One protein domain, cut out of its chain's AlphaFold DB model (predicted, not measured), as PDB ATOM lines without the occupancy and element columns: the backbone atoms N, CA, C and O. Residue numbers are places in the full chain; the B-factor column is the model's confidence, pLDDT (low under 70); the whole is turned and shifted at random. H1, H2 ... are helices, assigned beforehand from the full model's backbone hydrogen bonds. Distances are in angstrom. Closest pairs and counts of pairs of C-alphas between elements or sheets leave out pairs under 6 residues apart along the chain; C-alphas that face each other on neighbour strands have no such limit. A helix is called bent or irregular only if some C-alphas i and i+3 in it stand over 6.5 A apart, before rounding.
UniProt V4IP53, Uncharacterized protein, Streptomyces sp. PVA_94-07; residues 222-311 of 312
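What this domain is: This is residues 222 to 311 of the 312 residues of an uncharacterized protein of Streptomyces sp. PVA_94-07 (UniProt V4IP53). This is a compact cluster of crossed helices: H2 runs through the middle, and H3, H5 and H6 pack round it at steep angles. H1 sits at one far end of the longest axis and the link before H3 at the other, while the short H4 packs on the last residues of H6. The printed part has 90 residues with six named helices, H1 to H6 in chain order, and no named strand; the class is all helix. It is compact, with a radius of gyration of the C-alphas of 12.0 A and spans of 33 by 29 by 19 A.

How they stand to each other: H1, residues 222 to 228, is close to but not clearly touching H2, residues 234 to 248; their closest C-alphas, Phe 225 and Leu 237, are 7.2 A apart. H3, residues 257 to 266, makes a helical hairpin with H2, a steep tilt of 42 degrees, opposite ways, closest at the C-alphas of Ala 239 and Val 265, 5.5 A. H4, residues 271 to 274, is near H2. H5, residues 279 to 292, touches H2, closest at the C-alphas of Arg 241 and Ser 285, 5.4 A, and is apart from H3. H6, residues 299 to 310, is the hub, touching H2, H3, H5 and, only just, H4 with 3 pairs of C-alphas within 8 A. Its closest C-alphas to H2 are Val 302 and Leu 247, 5.8 A. Every O i to N i+4 pair is within hydrogen-bond range in H2, H3 and H6; H5 has 8 of 10, H1 has 1 of 3 beside 1 of 4 O i to N i+3 pairs, and H4 is too short for such a pair.

Where its parts are: H1 begins at C-alpha 222, (-32.855, -23.948, -15.385), and is irregular, with C-alphas 224 and 227 9.5 A apart. H2 is 20.9 A long, H3 14.6 A, H5 20.6 A and H6 16.7 A, ending at C-alpha 310, (-58.103, -18.445, -18.039).

The domain as a whole: The C-alphas farthest apart, Arg 227 and Arg 256, are 34.2 A apart. The printed part has no cut, no link is long, and no printed residue is under 70 in pLDDT.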
ATOM      1  N   ASP A 222     -33.069 -23.143 -16.593       95.69
ATOM      2  CA  ASP A 222     -32.855 -23.948 -15.385       95.69
ATOM      3  C   ASP A 222     -32.548 -23.069 -14.175       95.69
ATOM      4  O   ASP A 222     -33.087 -23.291 -13.094       95.69
ATOM      5  N   LEU A 223     -31.749 -22.017 -14.362       95.88
ATOM      6  CA  LEU A 223     -31.432 -21.067 -13.304       95.88
ATOM      7  C   LEU A 223     -32.687 -20.355 -12.778       95.88
ATOM      8  O   LEU A 223     -32.893 -20.276 -11.569       95.88
ATOM      9  N   VAL A 224     -33.522 -19.816 -13.674       96.81
ATOM     10  CA  VAL A 224     -34.674 -18.986 -13.283       96.81
ATOM     11  C   VAL A 224     -35.858 -19.833 -12.819       96.81
ATOM     12  O   VAL A 224     -36.525 -19.480 -11.843       96.81
ATOM     13  N   PHE A 225     -36.142 -20.937 -13.512       96.56
ATOM     14  CA  PHE A 225     -37.359 -21.727 -13.299       96.56
ATOM     15  C   PHE A 225     -37.109 -23.060 -12.583       96.56
ATOM     16  O   PHE A 225     -38.069 -23.727 -12.184       96.56
ATOM     17  N   GLY A 226     -35.850 -23.455 -12.371       94.88
ATOM     18  CA  GLY A 226     -35.480 -24.674 -11.657       94.88
ATOM     19  C   GLY A 226     -36.166 -25.904 -12.241       94.88
ATOM     20  O   GLY A 226     -36.221 -26.099 -13.451       94.88
ATOM     21  N   ARG A 227     -36.793 -26.703 -11.372       94.44
ATOM     22  CA  ARG A 227     -37.519 -27.926 -11.761       94.44
ATOM     23  C   ARG A 227     -38.649 -27.720 -12.780       94.44
ATOM     24  O   ARG A 227     -39.127 -28.699 -13.334       94.44
ATOM     25  N   PHE A 228     -39.121 -26.489 -12.987       96.06
ATOM     26  CA  PHE A 228     -40.175 -26.195 -13.961       96.06
ATOM     27  C   PHE A 228     -39.628 -25.948 -15.372       96.06
ATOM     28  O   PHE A 228     -40.407 -25.899 -16.319       96.06
ATOM     29  N   ALA A 229     -38.306 -25.821 -15.530       95.56
ATOM     30  CA  ALA A 229     -37.666 -25.520 -16.804       95.56
ATOM     31  C   ALA A 229     -37.980 -26.553 -17.897       95.56
ATOM     32  O   ALA A 229     -38.117 -26.181 -19.054       95.56
ATOM     33  N   SER A 230     -38.175 -27.828 -17.577       93.94
ATOM     34  CA  SER A 230     -38.564 -28.841 -18.569       93.94
ATOM     35  C   SER A 230     -40.079 -29.052 -18.687       93.94
ATOM     36  O   SER A 230     -40.519 -29.716 -19.618       93.94
ATOM     37  N   LEU A 231     -40.880 -28.487 -17.776       92.44
ATOM     38  CA  LEU A 231     -42.305 -28.818 -17.640       92.44
ATOM     39  C   LEU A 231     -43.235 -27.947 -18.490       92.44
ATOM     40  O   LEU A 231     -44.358 -28.357 -18.768       92.44
ATOM     41  N   ALA A 232     -42.801 -26.747 -18.883       93.81
ATOM     42  CA  ALA A 232     -43.602 -25.849 -19.710       93.81
ATOM     43  C   ALA A 232     -42.739 -24.977 -20.644       93.81
ATOM     44  O   ALA A 232     -41.534 -24.786 -20.404       93.81
ATOM     45  N   PRO A 233     -43.333 -24.409 -21.709       93.31
ATOM     46  CA  PRO A 233     -42.655 -23.448 -22.571       93.31
ATOM     47  C   PRO A 233     -42.192 -22.201 -21.789       93.31
ATOM     48  O   PRO A 233     -42.910 -21.740 -20.895       93.31
ATOM     49  N   PRO A 234     -41.027 -21.606 -22.123       94.44
ATOM     50  CA  PRO A 234     -40.532 -20.404 -21.445       94.44
ATOM     51  C   PRO A 234     -41.544 -19.246 -21.355       94.44
ATOM     52  O   PRO A 234     -41.641 -18.665 -20.273       94.44
ATOM     53  N   PRO A 235     -42.342 -18.931 -22.403       95.56
ATOM     54  CA  PRO A 235     -43.353 -17.875 -22.313       95.56
ATOM     55  C   PRO A 235     -44.374 -18.114 -21.197       95.56
ATOM     56  O   PRO A 235     -44.679 -17.197 -20.444       95.56
ATOM     57  N   THR A 236     -44.842 -19.353 -21.028       96.88
ATOM     58  CA  THR A 236     -45.786 -19.717 -19.963       96.88
ATOM     59  C   THR A 236     -45.157 -19.594 -18.578       96.88
ATOM     60  O   THR A 236     -45.789 -19.079 -17.657       96.88
ATOM     61  N   LEU A 237     -43.900 -20.019 -18.423       97.50
ATOM     62  CA  LEU A 237     -43.187 -19.914 -17.148       97.50
ATOM     63  C   LEU A 237     -42.985 -18.448 -16.723       97.50
ATOM     64  O   LEU A 237     -43.265 -18.088 -15.578       97.50
ATOM     65  N   ASP A 238     -42.541 -17.598 -17.653       98.12
ATOM     66  CA  ASP A 238     -42.355 -16.157 -17.435       98.12
ATOM     67  C   ASP A 238     -43.692 -15.443 -17.165       98.12
ATOM     68  O   ASP A 238     -43.782 -14.603 -16.263       98.12
ATOM     69  N   ALA A 239     -44.752 -15.835 -17.879       98.31
ATOM     70  CA  ALA A 239     -46.106 -15.323 -17.698       98.31
ATOM     71  C   ALA A 239     -46.663 -15.617 -16.304       98.31
ATOM     72  O   ALA A 239     -47.081 -14.691 -15.611       98.31
ATOM     73  N   VAL A 240     -46.623 -16.874 -15.842       98.50
ATOM     74  CA  VAL A 240     -47.108 -17.236 -14.498       98.50
ATOM     75  C   VAL A 240     -46.266 -16.559 -13.418       98.50
ATOM     76  O   VAL A 240     -46.819 -16.047 -12.442       98.50
ATOM     77  N   ARG A 241     -44.939 -16.486 -13.594       98.62
ATOM     78  CA  ARG A 241     -44.038 -15.773 -12.674       98.62
ATOM     79  C   ARG A 241     -44.407 -14.288 -12.562       98.62
ATOM     80  O   ARG A 241     -44.502 -13.773 -11.444       98.62
ATOM     81  N   THR A 242     -44.664 -13.630 -13.694       98.81
ATOM     82  CA  THR A 242     -45.048 -12.211 -13.768       98.81
ATOM     83  C   THR A 242     -46.460 -11.979 -13.225       98.81
ATOM     84  O   THR A 242     -46.671 -11.070 -12.423       98.81
ATOM     85  N   ALA A 243     -47.434 -12.808 -13.607       98.81
ATOM     86  CA  ALA A 243     -48.806 -12.739 -13.106       98.81
ATOM     87  C   ALA A 243     -48.839 -12.917 -11.585       98.81
ATOM     88  O   ALA A 243     -49.523 -12.164 -10.894       98.81
ATOM     89  N   THR A 244     -48.028 -13.844 -11.060       98.88
ATOM     90  CA  THR A 244     -47.867 -14.032  -9.616       98.88
ATOM     91  C   THR A 244     -47.394 -12.743  -8.955       98.88
ATOM     92  O   THR A 244     -48.014 -12.321  -7.987       98.88
ATOM     93  N   LEU A 245     -46.359 -12.075  -9.483       98.75
ATOM     94  CA  LEU A 245     -45.883 -10.798  -8.940       98.75
ATOM     95  C   LEU A 245     -47.000  -9.741  -8.901       98.75
ATOM     96  O   LEU A 245     -47.224  -9.120  -7.861       98.75
ATOM     97  N   LEU A 246     -47.703  -9.551 -10.021       98.75
ATOM     98  CA  LEU A 246     -48.742  -8.527 -10.179       98.75
ATOM     99  C   LEU A 246     -49.930  -8.758  -9.237       98.75
ATOM    100  O   LEU A 246     -50.325  -7.856  -8.493       98.75
ATOM    101  N   LEU A 247     -50.483  -9.971  -9.242       98.75
ATOM    102  CA  LEU A 247     -51.648 -10.339  -8.437       98.75
ATOM    103  C   LEU A 247     -51.323 -10.365  -6.945       98.75
ATOM    104  O   LEU A 247     -52.115  -9.870  -6.146       98.75
ATOM    105  N   ALA A 248     -50.144 -10.869  -6.570       98.44
ATOM    106  CA  ALA A 248     -49.683 -10.894  -5.184       98.44
ATOM    107  C   ALA A 248     -49.551  -9.473  -4.595       98.44
ATOM    108  O   ALA A 248     -49.777  -9.275  -3.405       98.44
ATOM    109  N   HIS A 249     -49.282  -8.464  -5.434       97.69
ATOM    110  CA  HIS A 249     -49.278  -7.042  -5.059       97.69
ATOM    111  C   HIS A 249     -50.633  -6.338  -5.280       97.69
ATOM    112  O   HIS A 249     -50.717  -5.111  -5.211       97.69
ATOM    113  N   GLY A 250     -51.710  -7.090  -5.523       97.44
ATOM    114  CA  GLY A 250     -53.077  -6.568  -5.616       97.44
ATOM    115  C   GLY A 250     -53.448  -5.936  -6.963       97.44
ATOM    116  O   GLY A 250     -54.471  -5.256  -7.064       97.44
ATOM    117  N   ILE A 251     -52.657  -6.135  -8.021       98.06
ATOM    118  CA  ILE A 251     -52.959  -5.606  -9.359       98.06
ATOM    119  C   ILE A 251     -53.884  -6.579 -10.097       98.06
ATOM    120  O   ILE A 251     -53.437  -7.421 -10.875       98.06
ATOM    121  N   ARG A 252     -55.191  -6.453  -9.840       97.31
ATOM    122  CA  ARG A 252     -56.236  -7.293 -10.447       97.31
ATOM    123  C   ARG A 252     -56.387  -7.054 -11.962       97.31
ATOM    124  O   ARG A 252     -56.184  -5.915 -12.397       97.31
ATOM    125  N   PRO A 253     -56.773  -8.078 -12.749       98.12
ATOM    126  CA  PRO A 253     -57.100  -7.924 -14.164       98.12
ATOM    127  C   PRO A 253     -58.181  -6.859 -14.388       98.12
ATOM    128  O   PRO A 253     -59.137  -6.752 -13.622       98.12
ATOM    129  N   ALA A 254     -58.018  -6.050 -15.432       97.38
ATOM    130  CA  ALA A 254     -58.968  -5.006 -15.820       97.38
ATOM    131  C   ALA A 254     -58.853  -4.709 -17.323       97.38
ATOM    132  O   ALA A 254     -57.964  -5.220 -17.998       97.38
ATOM    133  N   ALA A 255     -59.726  -3.856 -17.864       96.00
ATOM    134  CA  ALA A 255     -59.687  -3.501 -19.285       96.00
ATOM    135  C   ALA A 255     -58.493  -2.602 -19.673       96.00
ATOM    136  O   ALA A 255     -58.061  -2.615 -20.823       96.00
ATOM    137  N   ARG A 256     -57.976  -1.788 -18.740       95.50
ATOM    138  CA  ARG A 256     -56.946  -0.766 -19.003       95.50
ATOM    139  C   ARG A 256     -55.937  -0.651 -17.855       95.50
ATOM    140  O   ARG A 256     -56.112  -1.245 -16.789       95.50
ATOM    141  N   GLY A 257     -54.880   0.120 -18.102       95.94
ATOM    142  CA  GLY A 257     -53.803   0.408 -17.156       95.94
ATOM    143  C   GLY A 257     -53.064  -0.842 -16.678       95.94
ATOM    144  O   GLY A 257     -53.021  -1.859 -17.374       95.94
ATOM    145  N   ALA A 258     -52.527  -0.793 -15.459       97.06
ATOM    146  CA  ALA A 258     -51.845  -1.930 -14.834       97.06
ATOM    147  C   ALA A 258     -52.679  -3.234 -14.819       97.06
ATOM    148  O   ALA A 258     -52.123  -4.311 -15.007       97.06
ATOM    149  N   GLY A 259     -54.007  -3.157 -14.670       98.00
ATOM    150  CA  GLY A 259     -54.870  -4.345 -14.726       98.00
ATOM    151  C   GLY A 259     -55.027  -4.921 -16.138       98.00
ATOM    152  O   GLY A 259     -55.079  -6.138 -16.304       98.00
ATOM    153  N   GLY A 260     -55.025  -4.067 -17.167       98.25
ATOM    154  CA  GLY A 260     -54.949  -4.500 -18.568       98.25
ATOM    155  C   GLY A 260     -53.633  -5.206 -18.893       98.25
ATOM    156  O   GLY A 260     -53.616  -6.166 -19.661       98.25
ATOM    157  N   ILE A 261     -52.537  -4.779 -18.259       98.19
ATOM    158  CA  ILE A 261     -51.252  -5.481 -18.332       98.19
ATOM    159  C   ILE A 261     -51.354  -6.854 -17.658       98.19
ATOM    160  O   ILE A 261     -50.968  -7.840 -18.279       98.19
ATOM    161  N   THR A 262     -51.914  -6.942 -16.443       98.62
ATOM    162  CA  THR A 262     -52.117  -8.227 -15.749       98.62
ATOM    163  C   THR A 262     -52.910  -9.211 -16.607       98.62
ATOM    164  O   THR A 262     -52.453 -10.332 -16.814       98.62
ATOM    165  N   ARG A 263     -54.048  -8.782 -17.173       98.50
ATOM    166  CA  ARG A 263     -54.861  -9.603 -18.087       98.50
ATOM    167  C   ARG A 263     -54.047 -10.114 -19.274       98.50
ATOM    168  O   ARG A 263     -54.081 -11.299 -19.582       98.50
ATOM    169  N   ARG A 264     -53.282  -9.230 -19.925       98.12
ATOM    170  CA  ARG A 264     -52.445  -9.600 -21.075       98.12
ATOM    171  C   ARG A 264     -51.379 -10.627 -20.705       98.12
ATOM    172  O   ARG A 264     -51.158 -11.547 -21.476       98.12
ATOM    173  N   VAL A 265     -50.729 -10.471 -19.551       98.38
ATOM    174  CA  VAL A 265     -49.736 -11.437 -19.060       98.38
ATOM    175  C   VAL A 265     -50.392 -12.795 -18.820       98.38
ATOM    176  O   VAL A 265     -49.882 -13.796 -19.312       98.38
ATOM    177  N   ILE A 266     -51.536 -12.843 -18.133       98.38
ATOM    178  CA  ILE A 266     -52.255 -14.105 -17.901       98.38
ATOM    179  C   ILE A 266     -52.638 -14.763 -19.233       98.38
ATOM    180  O   ILE A 266     -52.402 -15.951 -19.408       98.38
ATOM    181  N   GLY A 267     -53.099 -13.987 -20.216       97.44
ATOM    182  CA  GLY A 267     -53.431 -14.493 -21.552       97.44
ATOM    183  C   GLY A 267     -52.261 -15.081 -22.358       97.44
ATOM    184  O   GLY A 267     -52.498 -15.625 -23.430       97.44
ATOM    185  N   THR A 268     -51.011 -14.983 -21.883       96.44
ATOM    186  CA  THR A 268     -49.846 -15.654 -22.504       96.44
ATOM    187  C   THR A 268     -49.536 -17.032 -21.909       96.44
ATOM    188  O   THR A 268     -48.643 -17.730 -22.394       96.44
ATOM    189  N   VAL A 269     -50.254 -17.436 -20.858       96.81
ATOM    190  CA  VAL A 269     -50.171 -18.786 -20.296       96.81
ATOM    191  C   VAL A 269     -50.786 -19.765 -21.298       96.81
ATOM    192  O   VAL A 269     -51.914 -19.569 -21.742       96.81
ATOM    193  N   ASP A 270     -50.045 -20.817 -21.653       93.88
ATOM    194  CA  ASP A 270     -50.533 -21.867 -22.548       93.88
ATOM    195  C   ASP A 270     -51.741 -22.581 -21.902       93.88
ATOM    196  O   ASP A 270     -51.586 -23.152 -20.814       93.88
ATOM    197  N   PRO A 271     -52.931 -22.584 -22.536       89.88
ATOM    198  CA  PRO A 271     -54.122 -23.220 -21.975       89.88
ATOM    199  C   PRO A 271     -53.962 -24.725 -21.724       89.88
ATOM    200  O   PRO A 271     -54.541 -25.255 -20.777       89.88
ATOM    201  N   GLY A 272     -53.177 -25.425 -22.550       88.69
ATOM    202  CA  GLY A 272     -52.891 -26.850 -22.385       88.69
ATOM    203  C   GLY A 272     -52.086 -27.127 -21.118       88.69
ATOM    204  O   GLY A 272     -52.394 -28.067 -20.390       88.69
ATOM    205  N   VAL A 273     -51.119 -26.260 -20.805       87.81
ATOM    206  CA  VAL A 273     -50.362 -26.317 -19.544       87.81
ATOM    207  C   VAL A 273     -51.237 -25.888 -18.367       87.81
ATOM    208  O   VAL A 273     -51.207 -26.524 -17.316       87.81
ATOM    209  N   ALA A 274     -52.036 -24.833 -18.533       88.50
ATOM    210  CA  ALA A 274     -52.869 -24.287 -17.466       88.50
ATOM    211  C   ALA A 274     -53.882 -25.310 -16.928       88.50
ATOM    212  O   ALA A 274     -54.076 -25.383 -15.718       88.50
ATOM    213  N   ARG A 275     -54.452 -26.160 -17.795       89.62
ATOM    214  CA  ARG A 275     -55.371 -27.252 -17.411       89.62
ATOM    215  C   ARG A 275     -54.754 -28.295 -16.473       89.62
ATOM    216  O   ARG A 275     -55.492 -29.020 -15.817       89.62
ATOM    217  N   LEU A 276     -53.425 -28.373 -16.395       86.94
ATOM    218  CA  LEU A 276     -52.712 -29.221 -15.431       86.94
ATOM    219  C   LEU A 276     -52.530 -28.538 -14.059       86.94
ATOM    220  O   LEU A 276     -51.982 -29.140 -13.136       86.94
ATOM    221  N   GLY A 277     -52.999 -27.295 -13.920       90.50
ATOM    222  CA  GLY A 277     -52.925 -26.468 -12.721       90.50
ATOM    223  C   GLY A 277     -51.643 -25.634 -12.648       90.50
ATOM    224  O   GLY A 277     -50.528 -26.133 -12.806       90.50
ATOM    225  N   VAL A 278     -51.778 -24.344 -12.323       95.62
ATOM    226  CA  VAL A 278     -50.627 -23.418 -12.200       95.62
ATOM    227  C   VAL A 278     -50.096 -23.304 -10.766       95.62
ATOM    228  O   VAL A 278     -49.043 -22.708 -10.522       95.62
ATOM    229  N   SER A 279     -50.795 -23.909  -9.802       96.81
ATOM    230  CA  SER A 279     -50.577 -23.740  -8.358       96.81
ATOM    231  C   SER A 279     -49.134 -23.979  -7.896       96.81
ATOM    232  O   SER A 279     -48.606 -23.221  -7.080       96.81
ATOM    233  N   SER A 280     -48.457 -25.005  -8.422       96.88
ATOM    234  CA  SER A 280     -47.076 -25.329  -8.038       96.88
ATOM    235  C   SER A 280     -46.081 -24.251  -8.470       96.88
ATOM    236  O   SER A 280     -45.180 -23.902  -7.700       96.88
ATOM    237  N   LEU A 281     -46.258 -23.702  -9.675       97.00
ATOM    238  CA  LEU A 281     -45.421 -22.631 -10.210       97.00
ATOM    239  C   LEU A 281     -45.741 -21.287  -9.547       97.00
ATOM    240  O   LEU A 281     -44.819 -20.535  -9.222       97.00
ATOM    241  N   VAL A 282     -47.020 -21.017  -9.262       98.50
ATOM    242  CA  VAL A 282     -47.441 -19.854  -8.469       98.50
ATOM    243  C   VAL A 282     -46.801 -19.901  -7.086       98.50
ATOM    244  O   VAL A 282     -46.196 -18.924  -6.665       98.50
ATOM    245  N   ARG A 283     -46.840 -21.040  -6.384       98.25
ATOM    246  CA  ARG A 283     -46.262 -21.172  -5.035       98.25
ATOM    247  C   ARG A 283     -44.745 -20.964  -5.029       98.25
ATOM    248  O   ARG A 283     -44.222 -20.328  -4.115       98.25
ATOM    249  N   ALA A 284     -44.041 -21.471  -6.043       97.81
ATOM    250  CA  ALA A 284     -42.604 -21.250  -6.201       97.81
ATOM    251  C   ALA A 284     -42.277 -19.778  -6.505       97.81
ATOM    252  O   ALA A 284     -41.433 -19.184  -5.836       97.81
ATOM    253  N   SER A 285     -42.999 -19.170  -7.449       98.31
ATOM    254  CA  SER A 285     -42.840 -17.755  -7.805       98.31
ATOM    255  C   SER A 285     -43.184 -16.840  -6.630       98.31
ATOM    256  O   SER A 285     -42.469 -15.885  -6.359       98.31
ATOM    257  N   TYR A 286     -44.232 -17.163  -5.874       98.62
ATOM    258  CA  TYR A 286     -44.646 -16.427  -4.685       98.62
ATOM    259  C   TYR A 286     -43.546 -16.430  -3.622       98.62
ATOM    260  O   TYR A 286     -43.187 -15.371  -3.123       98.62
ATOM    261  N   ARG A 287     -42.954 -17.597  -3.319       97.81
ATOM    262  CA  ARG A 287     -41.810 -17.698  -2.392       97.81
ATOM    263  C   ARG A 287     -40.643 -16.820  -2.827       97.81
ATOM    264  O   ARG A 287     -40.082 -16.128  -1.987       97.81
ATOM    265  N   TYR A 288     -40.327 -16.812  -4.120       98.12
ATOM    266  CA  TYR A 288     -39.294 -15.935  -4.663       98.12
ATOM    267  C   TYR A 288     -39.642 -14.450  -4.470       98.12
ATOM    268  O   TYR A 288     -38.824 -13.689  -3.967       98.12
ATOM    269  N   TRP A 289     -40.864 -14.027  -4.809       98.38
ATOM    270  CA  TRP A 289     -41.257 -12.618  -4.696       98.38
ATOM    271  C   TRP A 289     -41.308 -12.110  -3.253       98.38
ATOM    272  O   TRP A 289     -40.983 -10.947  -3.019       98.38
ATOM    273  N   ARG A 290     -41.610 -12.985  -2.283       97.56
ATOM    274  CA  ARG A 290     -41.557 -12.656  -0.848       97.56
ATOM    275  C   ARG A 290     -40.178 -12.208  -0.363       97.56
ATOM    276  O   ARG A 290     -40.093 -11.530   0.656       97.56
ATOM    277  N   LEU A 291     -39.100 -12.542  -1.078       97.19
ATOM    278  CA  LEU A 291     -37.746 -12.106  -0.713       97.19
ATOM    279  C   LEU A 291     -37.557 -10.581  -0.815       97.19
ATOM    280  O   LEU A 291     -36.623 -10.037  -0.223       97.19
ATOM    281  N   PHE A 292     -38.431  -9.891  -1.556       96.31
ATOM    282  CA  PHE A 292     -38.291  -8.472  -1.904       96.31
ATOM    283  C   PHE A 292     -39.396  -7.580  -1.317       96.31
ATOM    284  O   PHE A 292     -39.432  -6.381  -1.600       96.31
ATOM    285  N   GLY A 293     -40.284  -8.154  -0.503       92.56
ATOM    286  CA  GLY A 293     -41.409  -7.476   0.135       92.56
ATOM    287  C   GLY A 293     -42.533  -8.457   0.461       92.56
ATOM    288  O   GLY A 293     -42.658  -9.492  -0.193       92.56
ATOM    289  N   GLU A 294     -43.348  -8.145   1.468       92.38
ATOM    290  CA  GLU A 294     -44.496  -8.987   1.814       92.38
ATOM    291  C   GLU A 294     -45.643  -8.748   0.815       92.38
ATOM    292  O   GLU A 294     -46.058  -7.601   0.625       92.38
ATOM    293  N   PRO A 295     -46.160  -9.797   0.155       94.19
ATOM    294  CA  PRO A 295     -47.315  -9.671  -0.713       94.19
ATOM    295  C   PRO A 295     -48.608  -9.358   0.042       94.19
ATOM    296  O   PRO A 295     -48.811  -9.780   1.176       94.19
ATOM    297  N   ASN A 296     -49.538  -8.705  -0.649       95.50
ATOM    298  CA  ASN A 296     -50.845  -8.321  -0.110       95.50
ATOM    299  C   ASN A 296     -51.912  -9.409  -0.295       95.50
ATOM    300  O   ASN A 296     -52.943  -9.393   0.373       95.50
ATOM    301  N   VAL A 297     -51.711 -10.319  -1.252       98.06
ATOM    302  CA  VAL A 297     -52.682 -11.355  -1.629       98.06
ATOM    303  C   VAL A 297     -52.026 -12.726  -1.482       98.06
ATOM    304  O   VAL A 297     -50.983 -12.941  -2.097       98.06
ATOM    305  N   PRO A 298     -52.611 -13.674  -0.727       98.06
ATOM    306  CA  PRO A 298     -51.997 -14.976  -0.497       98.06
ATOM    307  C   PRO A 298     -51.968 -15.825  -1.776       98.06
ATOM    308  O   PRO A 298     -52.864 -15.751  -2.621       98.06
ATOM    309  N   TRP A 299     -50.957 -16.687  -1.900       98.31
ATOM    310  CA  TRP A 299     -50.732 -17.493  -3.109       98.31
ATOM    311  C   TRP A 299     -51.930 -18.350  -3.580       98.31
ATOM    312  O   TRP A 299     -52.057 -18.509  -4.798       98.31
ATOM    313  N   PRO A 300     -52.829 -18.886  -2.716       98.31
ATOM    314  CA  PRO A 300     -54.005 -19.611  -3.198       98.31
ATOM    315  C   PRO A 300     -54.961 -18.690  -3.959       98.31
ATOM    316  O   PRO A 300     -55.395 -19.033  -5.051       98.31
ATOM    317  N   ALA A 301     -55.205 -17.480  -3.446       98.50
ATOM    318  CA  ALA A 301     -56.047 -16.489  -4.116       98.50
ATOM    319  C   ALA A 301     -55.416 -15.993  -5.427       98.50
ATOM    320  O   ALA A 301     -56.124 -15.759  -6.402       98.50
ATOM    321  N   VAL A 302     -54.083 -15.883  -5.480       98.62
ATOM    322  CA  VAL A 302     -53.357 -15.602  -6.731       98.62
ATOM    323  C   VAL A 302     -53.559 -16.720  -7.755       98.62
ATOM    324  O   VAL A 302     -53.823 -16.432  -8.916       98.62
ATOM    325  N   THR A 303     -53.457 -17.981  -7.325       98.31
ATOM    326  CA  THR A 303     -53.671 -19.153  -8.189       98.31
ATOM    327  C   THR A 303     -55.081 -19.127  -8.774       98.31
ATOM    328  O   THR A 303     -55.227 -19.114  -9.993       98.31
ATOM    329  N   MET A 304     -56.093 -18.991  -7.910       97.44
ATOM    330  CA  MET A 304     -57.495 -18.919  -8.321       97.44
ATOM    331  C   MET A 304     -57.751 -17.770  -9.298       97.44
ATOM    332  O   MET A 304     -58.471 -17.953 -10.268       97.44
ATOM    333  N   ALA A 305     -57.155 -16.594  -9.081       97.94
ATOM    334  CA  ALA A 305     -57.336 -15.458  -9.980       97.94
ATOM    335  C   ALA A 305     -56.739 -15.697 -11.380       97.94
ATOM    336  O   ALA A 305     -57.289 -15.202 -12.361       97.94
ATOM    337  N   ILE A 306     -55.627 -16.435 -11.487       98.00
ATOM    338  CA  ILE A 306     -55.055 -16.821 -12.788       98.00
ATOM    339  C   ILE A 306     -55.971 -17.835 -13.478       98.00
ATOM    340  O   ILE A 306     -56.298 -17.653 -14.644       98.00
ATOM    341  N   GLU A 307     -56.393 -18.874 -12.758       96.38
ATOM    342  CA  GLU A 307     -57.239 -19.954 -13.286       96.38
ATOM    343  C   GLU A 307     -58.610 -19.423 -13.745       96.38
ATOM    344  O   GLU A 307     -59.008 -19.649 -14.886       96.38
ATOM    345  N   GLN A 308     -59.250 -18.565 -12.942       95.44
ATOM    346  CA  GLN A 308     -60.508 -17.899 -13.295       95.44
ATOM    347  C   GLN A 308     -60.395 -17.024 -14.548       95.44
ATOM    348  O   GLN A 308     -61.282 -17.057 -15.398       95.44
ATOM    349  N   GLU A 309     -59.320 -16.240 -14.687       96.50
ATOM    350  CA  GLU A 309     -59.111 -15.399 -15.876       96.50
ATOM    351  C   GLU A 309     -58.827 -16.247 -17.131       96.50
ATOM    352  O   GLU A 309     -59.123 -15.812 -18.243       96.50
ATOM    353  N   LEU A 310     -58.297 -17.464 -16.965       95.31
ATOM    354  CA  LEU A 310     -58.103 -18.445 -18.039       95.31
ATOM    355  C   LEU A 310     -59.351 -19.300 -18.325       95.31
ATOM    356  O   LEU A 310     -59.366 -20.020 -19.324       95.31
ATOM    357  N   GLY A 311     -60.389 -19.215 -17.487       92.12
ATOM    358  CA  GLY A 311     -61.621 -19.995 -17.619       92.12
ATOM    359  C   GLY A 311     -61.454 -21.483 -17.295       92.12
ATOM    360  O   GLY A 311     -62.120 -22.308 -17.927       92.12
TER     361      GLY A 311